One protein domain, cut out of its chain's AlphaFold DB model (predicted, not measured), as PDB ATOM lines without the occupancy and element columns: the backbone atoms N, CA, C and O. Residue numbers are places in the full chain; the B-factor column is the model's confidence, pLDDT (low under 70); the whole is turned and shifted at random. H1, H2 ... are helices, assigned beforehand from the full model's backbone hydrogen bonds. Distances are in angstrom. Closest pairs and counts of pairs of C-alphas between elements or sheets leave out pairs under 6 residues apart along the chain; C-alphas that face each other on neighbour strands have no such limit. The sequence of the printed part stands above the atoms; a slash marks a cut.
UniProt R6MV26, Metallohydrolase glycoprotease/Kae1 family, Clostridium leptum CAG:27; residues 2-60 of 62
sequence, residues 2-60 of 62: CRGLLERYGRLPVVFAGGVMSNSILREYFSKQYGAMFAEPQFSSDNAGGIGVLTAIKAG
ATOM      1  N   CYS A   2      15.515 101.595  -0.268       94.12
ATOM      2  CA  CYS A   2      14.478 100.537  -0.264       94.12
ATOM      3  C   CYS A   2      14.156  99.946   1.127       94.12
ATOM      4  O   CYS A   2      13.005  99.975   1.545       94.12
ATOM      5  N   ARG A   3      15.167  99.507   1.894       94.88
ATOM      6  CA  ARG A   3      14.970  98.987   3.263       94.88
ATOM      7  C   ARG A   3      14.152  99.927   4.161       94.88
ATOM      8  O   ARG A   3      13.192  99.488   4.775       94.88
ATOM      9  N   GLY A   4      14.500 101.214   4.186       96.69
ATOM     10  CA  GLY A   4      13.786 102.204   4.998       96.69
ATOM     11  C   GLY A   4      12.346 102.441   4.530       96.69
ATOM     12  O   GLY A   4      11.474 102.727   5.343       96.69
ATOM     13  N   LEU A   5      12.066 102.278   3.232       96.00
ATOM     14  CA  LEU A   5      10.692 102.314   2.720       96.00
ATOM     15  C   LEU A   5       9.897 101.086   3.172       96.00
ATOM     16  O   LEU A   5       8.761 101.241   3.601       96.00
ATOM     17  N   LEU A   6      10.487  99.890   3.140       96.25
ATOM     18  CA  LEU A   6       9.828  98.673   3.628       96.25
ATOM     19  C   LEU A   6       9.578  98.710   5.143       96.25
ATOM     20  O   LEU A   6       8.544  98.242   5.606       96.25
ATOM     21  N   GLU A   7      10.488  99.303   5.915       96.44
ATOM     22  CA  GLU A   7      10.282  99.545   7.350       96.44
ATOM     23  C   GLU A   7       9.115 100.519   7.596       96.44
ATOM     24  O   GLU A   7       8.345 100.332   8.533       96.44
ATOM     25  N   ARG A   8       8.939 101.526   6.728       97.88
ATOM     26  CA  ARG A   8       7.879 102.537   6.857       97.88
ATOM     27  C   ARG A   8       6.510 102.089   6.334       97.88
ATOM     28  O   ARG A   8       5.497 102.478   6.903       97.88
ATOM     29  N   TYR A   9       6.474 101.338   5.236       96.06
ATOM     30  CA  TYR A   9       5.248 101.005   4.495       96.06
ATOM     31  C   TYR A   9       4.889  99.512   4.541       96.06
ATOM     32  O   TYR A   9       3.868  99.108   3.989       96.06
ATOM     33  N   GLY A  10       5.699  98.692   5.215       95.12
ATOM     34  CA  GLY A  10       5.502  97.251   5.332       95.12
ATOM     35  C   GLY A  10       6.148  96.446   4.199       95.12
ATOM     36  O   GLY A  10       6.759  96.981   3.271       95.12
ATOM     37  N   ARG A  11       6.014  95.116   4.284       91.00
ATOM     38  CA  ARG A  11       6.592  94.152   3.329       91.00
ATOM     39  C   ARG A  11       5.771  94.067   2.039       91.00
ATOM     40  O   ARG A  11       5.133  93.054   1.768       91.00
ATOM     41  N   LEU A  12       5.783  95.142   1.262       94.31
ATOM     42  CA  LEU A  12       5.167  95.196  -0.061       94.31
ATOM     43  C   LEU A  12       6.077  94.565  -1.130       94.31
ATOM     44  O   LEU A  12       7.300  94.561  -0.957       94.31
ATOM     45  N   PRO A  13       5.515  94.061  -2.246       93.56
ATOM     46  CA  PRO A  13       6.304  93.650  -3.401       93.56
ATOM     47  C   PRO A  13       7.188  94.795  -3.907       93.56
ATOM     48  O   PRO A  13       6.728  95.926  -4.059       93.56
ATOM     49  N   VAL A  14       8.458  94.492  -4.186       94.12
ATOM     50  CA  VAL A  14       9.432  95.465  -4.696       94.12
ATOM     51  C   VAL A  14       9.806  95.106  -6.122       94.12
ATOM     52  O   VAL A  14      10.207  93.976  -6.395       94.12
ATOM     53  N   VAL A  15       9.736  96.091  -7.013       91.12
ATOM     54  CA  VAL A  15      10.227  95.990  -8.388       91.12
ATOM     55  C   VAL A  15      11.437  96.907  -8.533       91.12
ATOM     56  O   VAL A  15      11.345  98.099  -8.239       91.12
ATOM     57  N   PHE A  16      12.563  96.366  -9.001       89.25
ATOM     58  CA  PHE A  16      13.696  97.169  -9.469       89.25
ATOM     59  C   PHE A  16      13.752  97.096 -10.999       89.25
ATOM     60  O   PHE A  16      13.709  96.011 -11.574       89.25
ATOM     61  N   ALA A  17      13.849  98.250 -11.660       85.94
ATOM     62  CA  ALA A  17      13.796  98.363 -13.117       85.94
ATOM     63  C   ALA A  17      14.876  99.315 -13.659       85.94
ATOM     64  O   ALA A  17      15.475 100.086 -12.907       85.94
ATOM     65  N   GLY A  18      15.100  99.262 -14.976       82.62
ATOM     66  CA  GLY A  18      16.095 100.054 -15.701       82.62
ATOM     67  C   GLY A  18      17.354  99.257 -16.056       82.62
ATOM     68  O   GLY A  18      17.658  98.240 -15.436       82.62
ATOM     69  N   GLY A  19      18.122  99.744 -17.038       81.12
ATOM     70  CA  GLY A  19      19.220  98.989 -17.663       81.12
ATOM     71  C   GLY A  19      20.298  98.457 -16.709       81.12
ATOM     72  O   GLY A  19      20.837  97.381 -16.947       81.12
ATOM     73  N   VAL A  20      20.566  99.124 -15.581       84.00
ATOM     74  CA  VAL A  20      21.513  98.638 -14.550       84.00
ATOM     75  C   VAL A  20      21.048  97.309 -13.934       84.00
ATOM     76  O   VAL A  20      21.865  96.468 -13.567       84.00
ATOM     77  N   MET A  21      19.734  97.086 -13.867       86.06
ATOM     78  CA  MET A  21      19.128  95.863 -13.333       86.06
ATOM     79  C   MET A  21      19.130  94.690 -14.319       86.06
ATOM     80  O   MET A  21      18.781  93.578 -13.929       86.06
ATOM     81  N   SER A  22      19.611  94.888 -15.552       82.75
ATOM     82  CA  SER A  22      19.920  93.779 -16.469       82.75
ATOM     83  C   SER A  22      21.145  92.958 -16.024       82.75
ATOM     84  O   SER A  22      21.300  91.809 -16.440       82.75
ATOM     85  N   ASN A  23      21.996  93.509 -15.146       88.81
ATOM     86  CA  ASN A  23      23.159  92.814 -14.603       88.81
ATOM     87  C   ASN A  23      22.727  91.659 -13.679       88.81
ATOM     88  O   ASN A  23      22.067  91.869 -12.660       88.81
ATOM     89  N   SER A  24      23.142  90.436 -14.014       89.12
ATOM     90  CA  SER A  24      22.747  89.215 -13.300       89.12
ATOM     91  C   SER A  24      23.185  89.188 -11.833       89.12
ATOM     92  O   SER A  24      22.412  88.734 -10.992       89.12
ATOM     93  N   ILE A  25      24.370  89.719 -11.513       93.62
ATOM     94  CA  ILE A  25      24.909  89.765 -10.144       93.62
ATOM     95  C   ILE A  25      24.048  90.682  -9.275       93.62
ATOM     96  O   ILE A  25      23.661  90.318  -8.164       93.62
ATOM     97  N   LEU A  26      23.705  91.866  -9.792       91.38
ATOM     98  CA  LEU A  26      22.842  92.804  -9.075       91.38
ATOM     99  C   LEU A  26      21.434  92.233  -8.909       91.38
ATOM    100  O   LEU A  26      20.895  92.270  -7.804       91.38
ATOM    101  N   ARG A  27      20.863  91.658  -9.973       90.50
ATOM    102  CA  ARG A  27      19.549  91.009  -9.922       90.50
ATOM    103  C   ARG A  27      19.497  89.955  -8.820       90.50
ATOM    104  O   ARG A  27      18.613  90.002  -7.970       90.50
ATOM    105  N   GLU A  28      20.468  89.048  -8.790       93.19
ATOM    106  CA  GLU A  28      20.530  87.990  -7.782       93.19
ATOM    107  C   GLU A  28      20.660  88.551  -6.360       93.19
ATOM    108  O   GLU A  28      19.942  88.118  -5.454       93.19
ATOM    109  N   TYR A  29      21.530  89.546  -6.164       95.00
ATOM    110  CA  TYR A  29      21.689  90.213  -4.877       95.00
ATOM    111  C   TYR A  29      20.366  90.818  -4.390       95.00
ATOM    112  O   TYR A  29      19.915  90.520  -3.283       95.00
ATOM    113  N   PHE A  30      19.708  91.633  -5.213       93.88
ATOM    114  CA  PHE A  30      18.478  92.321  -4.824       93.88
ATOM    115  C   PHE A  30      17.287  91.366  -4.673       93.88
ATOM    116  O   PHE A  30      16.478  91.559  -3.762       93.88
ATOM    117  N   SER A  31      17.201  90.304  -5.482       92.56
ATOM    118  CA  SER A  31      16.207  89.242  -5.290       92.56
ATOM    119  C   SER A  31      16.377  88.557  -3.934       92.56
ATOM    120  O   SER A  31      15.396  88.411  -3.210       92.56
ATOM    121  N   LYS A  32      17.608  88.203  -3.534       94.81
ATOM    122  CA  LYS A  32      17.866  87.582  -2.221       94.81
ATOM    123  C   LYS A  32      17.596  88.535  -1.057       94.81
ATOM    124  O   LYS A  32      17.020  88.122  -0.057       94.81
ATOM    125  N   GLN A  33      18.011  89.795  -1.177       94.56
ATOM    126  CA  GLN A  33      17.913  90.762  -0.078       94.56
ATOM    127  C   GLN A  33      16.491  91.282   0.155       94.56
ATOM    128  O   GLN A  33      16.103  91.507   1.299       94.56
ATOM    129  N   TYR A  34      15.716  91.489  -0.912       94.38
ATOM    130  CA  TYR A  34      14.423  92.177  -0.825       94.38
ATOM    131  C   TYR A  34      13.244  91.348  -1.338       94.38
ATOM    132  O   TYR A  34      12.120  91.841  -1.325       94.38
ATOM    133  N   GLY A  35      13.470  90.115  -1.809       93.19
ATOM    134  CA  GLY A  35      12.438  89.362  -2.528       93.19
ATOM    135  C   GLY A  35      11.999  90.085  -3.803       93.19
ATOM    136  O   GLY A  35      10.830  90.030  -4.176       93.19
ATOM    137  N   ALA A  36      12.913  90.843  -4.413       93.50
ATOM    138  CA  ALA A  36      12.562  91.743  -5.492       93.50
ATOM    139  C   ALA A  36      12.244  91.015  -6.799       93.50
ATOM    140  O   ALA A  36      12.896  90.032  -7.168       93.50
ATOM    141  N   MET A  37      11.261  91.568  -7.502       90.44
ATOM    142  CA  MET A  37      10.808  91.145  -8.816       90.44
ATOM    143  C   MET A  37      11.557  91.912  -9.904       90.44
ATOM    144  O   MET A  37      11.834  93.108  -9.771       90.44
ATOM    145  N   PHE A  38      11.851  91.209 -10.993       88.75
ATOM    146  CA  PHE A  38      12.561  91.735 -12.149       88.75
ATOM    147  C   PHE A  38      11.854  91.290 -13.419       88.75
ATOM    148  O   PHE A  38      11.341  90.173 -13.486       88.75
ATOM    149  N   ALA A  39      11.858  92.158 -14.425       85.00
ATOM    150  CA  ALA A  39      11.496  91.756 -15.772       85.00
ATOM    151  C   ALA A  39      12.569  90.809 -16.339       85.00
ATOM    152  O   ALA A  39      13.712  90.780 -15.871       85.00
ATOM    153  N   GLU A  40      12.226  90.044 -17.375       82.62
ATOM    154  CA  GLU A  40      13.246  89.303 -18.116       82.62
ATOM    155  C   GLU A  40      14.301  90.271 -18.688       82.62
ATOM    156  O   GLU A  40      13.987  91.441 -18.944       82.62
ATOM    157  N   PRO A  41      15.555  89.830 -18.913       78.44
ATOM    158  CA  PRO A  41      16.628  90.714 -19.377       78.44
ATOM    159  C   PRO A  41      16.267  91.510 -20.637       78.44
ATOM    160  O   PRO A  41      16.559  92.702 -20.716       78.44
ATOM    161  N   GLN A  42      15.558  90.876 -21.574       79.38
ATOM    162  CA  GLN A  42      15.079  91.484 -22.820       79.38
ATOM    163  C   GLN A  42      14.081  92.636 -22.618       79.38
ATOM    164  O   GLN A  42      13.985  93.515 -23.467       79.38
ATOM    165  N   PHE A  43      13.398  92.680 -21.473       78.31
ATOM    166  CA  PHE A  43      12.459  93.741 -21.093       78.31
ATOM    167  C   PHE A  43      13.013  94.674 -20.006       78.31
ATOM    168  O   PHE A  43      12.324  95.590 -19.571       78.31
ATOM    169  N   SER A  44      14.237  94.437 -19.521       72.50
ATOM    170  CA  SER A  44      14.821  95.202 -18.406       72.50
ATOM    171  C   SER A  44      15.525  96.485 -18.849       72.50
ATOM    172  O   SER A  44      15.679  97.410 -18.048       72.50
ATOM    173  N   SER A  45      15.978  96.536 -20.103       69.62
ATOM    174  CA  SER A  45      16.767  97.652 -20.641       69.62
ATOM    175  C   SER A  45      15.920  98.720 -21.333       69.62
ATOM    176  O   SER A  45      16.281  99.893 -21.281       69.62
ATOM    177  N   ASP A  46      14.806  98.327 -21.953       76.19
ATOM    178  CA  ASP A  46      13.865  99.224 -22.629       76.19
ATOM    179  C   ASP A  46      12.656  99.509 -21.719       76.19
ATOM    180  O   ASP A  46      12.152  98.619 -21.033       76.19
ATOM    181  N   ASN A  47      12.184 100.755 -21.696       77.44
ATOM    182  CA  ASN A  47      11.014 101.177 -20.926       77.44
ATOM    183  C   ASN A  47       9.688 101.062 -21.707       77.44
ATOM    184  O   ASN A  47       8.620 101.264 -21.118       77.44
ATOM    185  N   ALA A  48       9.730 100.703 -22.994       83.94
ATOM    186  CA  ALA A  48       8.554 100.607 -23.856       83.94
ATOM    187  C   ALA A  48       7.519  99.590 -23.347       83.94
ATOM    188  O   ALA A  48       6.318  99.867 -23.377       83.94
ATOM    189  N   GLY A  49       7.963  98.444 -22.818       86.81
ATOM    190  CA  GLY A  49       7.061  97.394 -22.329       86.81
ATOM    191  C   GLY A  49       6.155  97.864 -21.187       86.81
ATOM    192  O   GLY A  49       4.949  97.618 -21.207       86.81
ATOM    193  N   GLY A  50       6.711  98.611 -20.227       87.56
ATOM    194  CA  GLY A  50       5.945  99.151 -19.099       87.56
ATOM    195  C   GLY A  50       4.877 100.154 -19.541       87.56
ATOM    196  O   GLY A  50       3.747 100.108 -19.057       87.56
ATOM    197  N   ILE A  51       5.210 101.021 -20.504       90.75
ATOM    198  CA  ILE A  51       4.249 101.969 -21.082       90.75
ATOM    199  C   ILE A  51       3.157 101.248 -21.868       90.75
ATOM    200  O   ILE A  51       1.993 101.600 -21.703       90.75
ATOM    201  N   GLY A  52       3.501 100.231 -22.663       92.25
ATOM    202  CA  GLY A  52       2.522  99.450 -23.422       92.25
ATOM    203  C   GLY A  52       1.461  98.797 -22.532       92.25
ATOM    204  O   GLY A  52       0.270  98.892 -22.819       92.25
ATOM    205  N   VAL A  53       1.869  98.198 -21.409       91.00
ATOM    206  CA  VAL A  53       0.926  97.606 -20.444       91.00
ATOM    207  C   VAL A  53       0.087  98.685 -19.755       91.00
ATOM    208  O   VAL A  53      -1.131  98.551 -19.651       91.00
ATOM    209  N   LEU A  54       0.711  99.779 -19.307       93.00
ATOM    210  CA  LEU A  54       0.003 100.851 -18.605       93.00
ATOM    211  C   LEU A  54      -1.074 101.507 -19.484       93.00
ATOM    212  O   LEU A  54      -2.169 101.811 -19.002       93.00
ATOM    213  N   THR A  55      -0.785 101.722 -20.768       96.00
ATOM    214  CA  THR A  55      -1.750 102.298 -21.712       96.00
ATOM    215  C   THR A  55      -2.840 101.306 -22.094       96.00
ATOM    216  O   THR A  55      -3.994 101.722 -22.181       96.00
ATOM    217  N   ALA A  56      -2.525 100.014 -22.239       96.75
ATOM    218  CA  ALA A  56      -3.525  98.969 -22.464       96.75
ATOM    219  C   ALA A  56      -4.540  98.895 -21.312       96.75
ATOM    220  O   ALA A  56      -5.745  98.934 -21.554       96.75
ATOM    221  N   ILE A  57      -4.069  98.903 -20.058       96.81
ATOM    222  CA  ILE A  57      -4.940  98.943 -18.870       96.81
ATOM    223  C   ILE A  57      -5.801 100.209 -18.883       96.81
ATOM    224  O   ILE A  57      -7.014 100.143 -18.696       96.81
ATOM    225  N   LYS A  58      -5.196 101.374 -19.154       96.12
ATOM    226  CA  LYS A  58      -5.926 102.649 -19.228       96.12
ATOM    227  C   LYS A  58      -6.984 102.666 -20.337       96.12
ATOM    228  O   LYS A  58      -7.994 103.348 -20.192       96.12
ATOM    229  N   ALA A  59      -6.757 101.936 -21.425       96.25
ATOM    230  CA  ALA A  59      -7.697 101.782 -22.529       96.25
ATOM    231  C   ALA A  59      -8.782 100.715 -22.273       96.25
ATOM    232  O   ALA A  59      -9.660 100.552 -23.115       96.25
ATOM    233  N   GLY A  60      -8.747 100.001 -21.138       94.62
ATOM    234  CA  GLY A  60      -9.706  98.941 -20.810       94.62
ATOM    235  C   GLY A  60      -9.438  97.609 -21.519       94.62
ATOM    236  O   GLY A  60     -10.361  96.824 -21.705       94.62
TER     237      GLY A  60
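What this domain is: This is residues 2 to 60 of the 62 residues of the protein "Metallohydrolase glycoprotease/Kae1 family" of Clostridium leptum CAG:27 (UniProt R6MV26). This is a flat, loose, open arch of helices: H3 and H1 are on one side, short H2 and H4 near the bend, and H5 is an arm on the other side, its residues 51 to 60 sticking out. The printed part has 59 residues, all helix in class, with H1 to H5 in chain order and no named strand. It is loose, with a radius of gyration of the C-alphas of 13.3 A, and spans 35 by 27 by 12 A.

Where its parts are: Find C-alpha 24 at (22.747, 89.215, -13.300); from there H3, residues 24 to 34, runs 15.3 A. H5, residues 48 to 58, also runs 15.3 A, ending at (-5.926, 102.649, -19.228). Look for H1 at residues 2 to 9, H2 at 19 to 22 and H4 at 41 to 44.

How they stand to each other: H3 is close to H2 but not clearly touching, the closest C-alphas, Met 21 and Arg 27, being 5.9 A apart. H1 and H3 are likewise close but not clearly touching, at Arg 3 and Tyr 34, 8.0 A. H2 and H4 touch, closest at the C-alphas of Ser 22 and Pro 41, 5.4 A. H3 and H5 are apart. In H1, H3 and H5 every O i to N i+4 pair is within hydrogen-bond range; H2 and H4 are too short for one.

The domain as a whole: The C-alphas of Ile 25 and Gly 60, the two farthest apart, are 37.4 A apart. The printed part has no cut and no long link; residue 45 is under pLDDT 70.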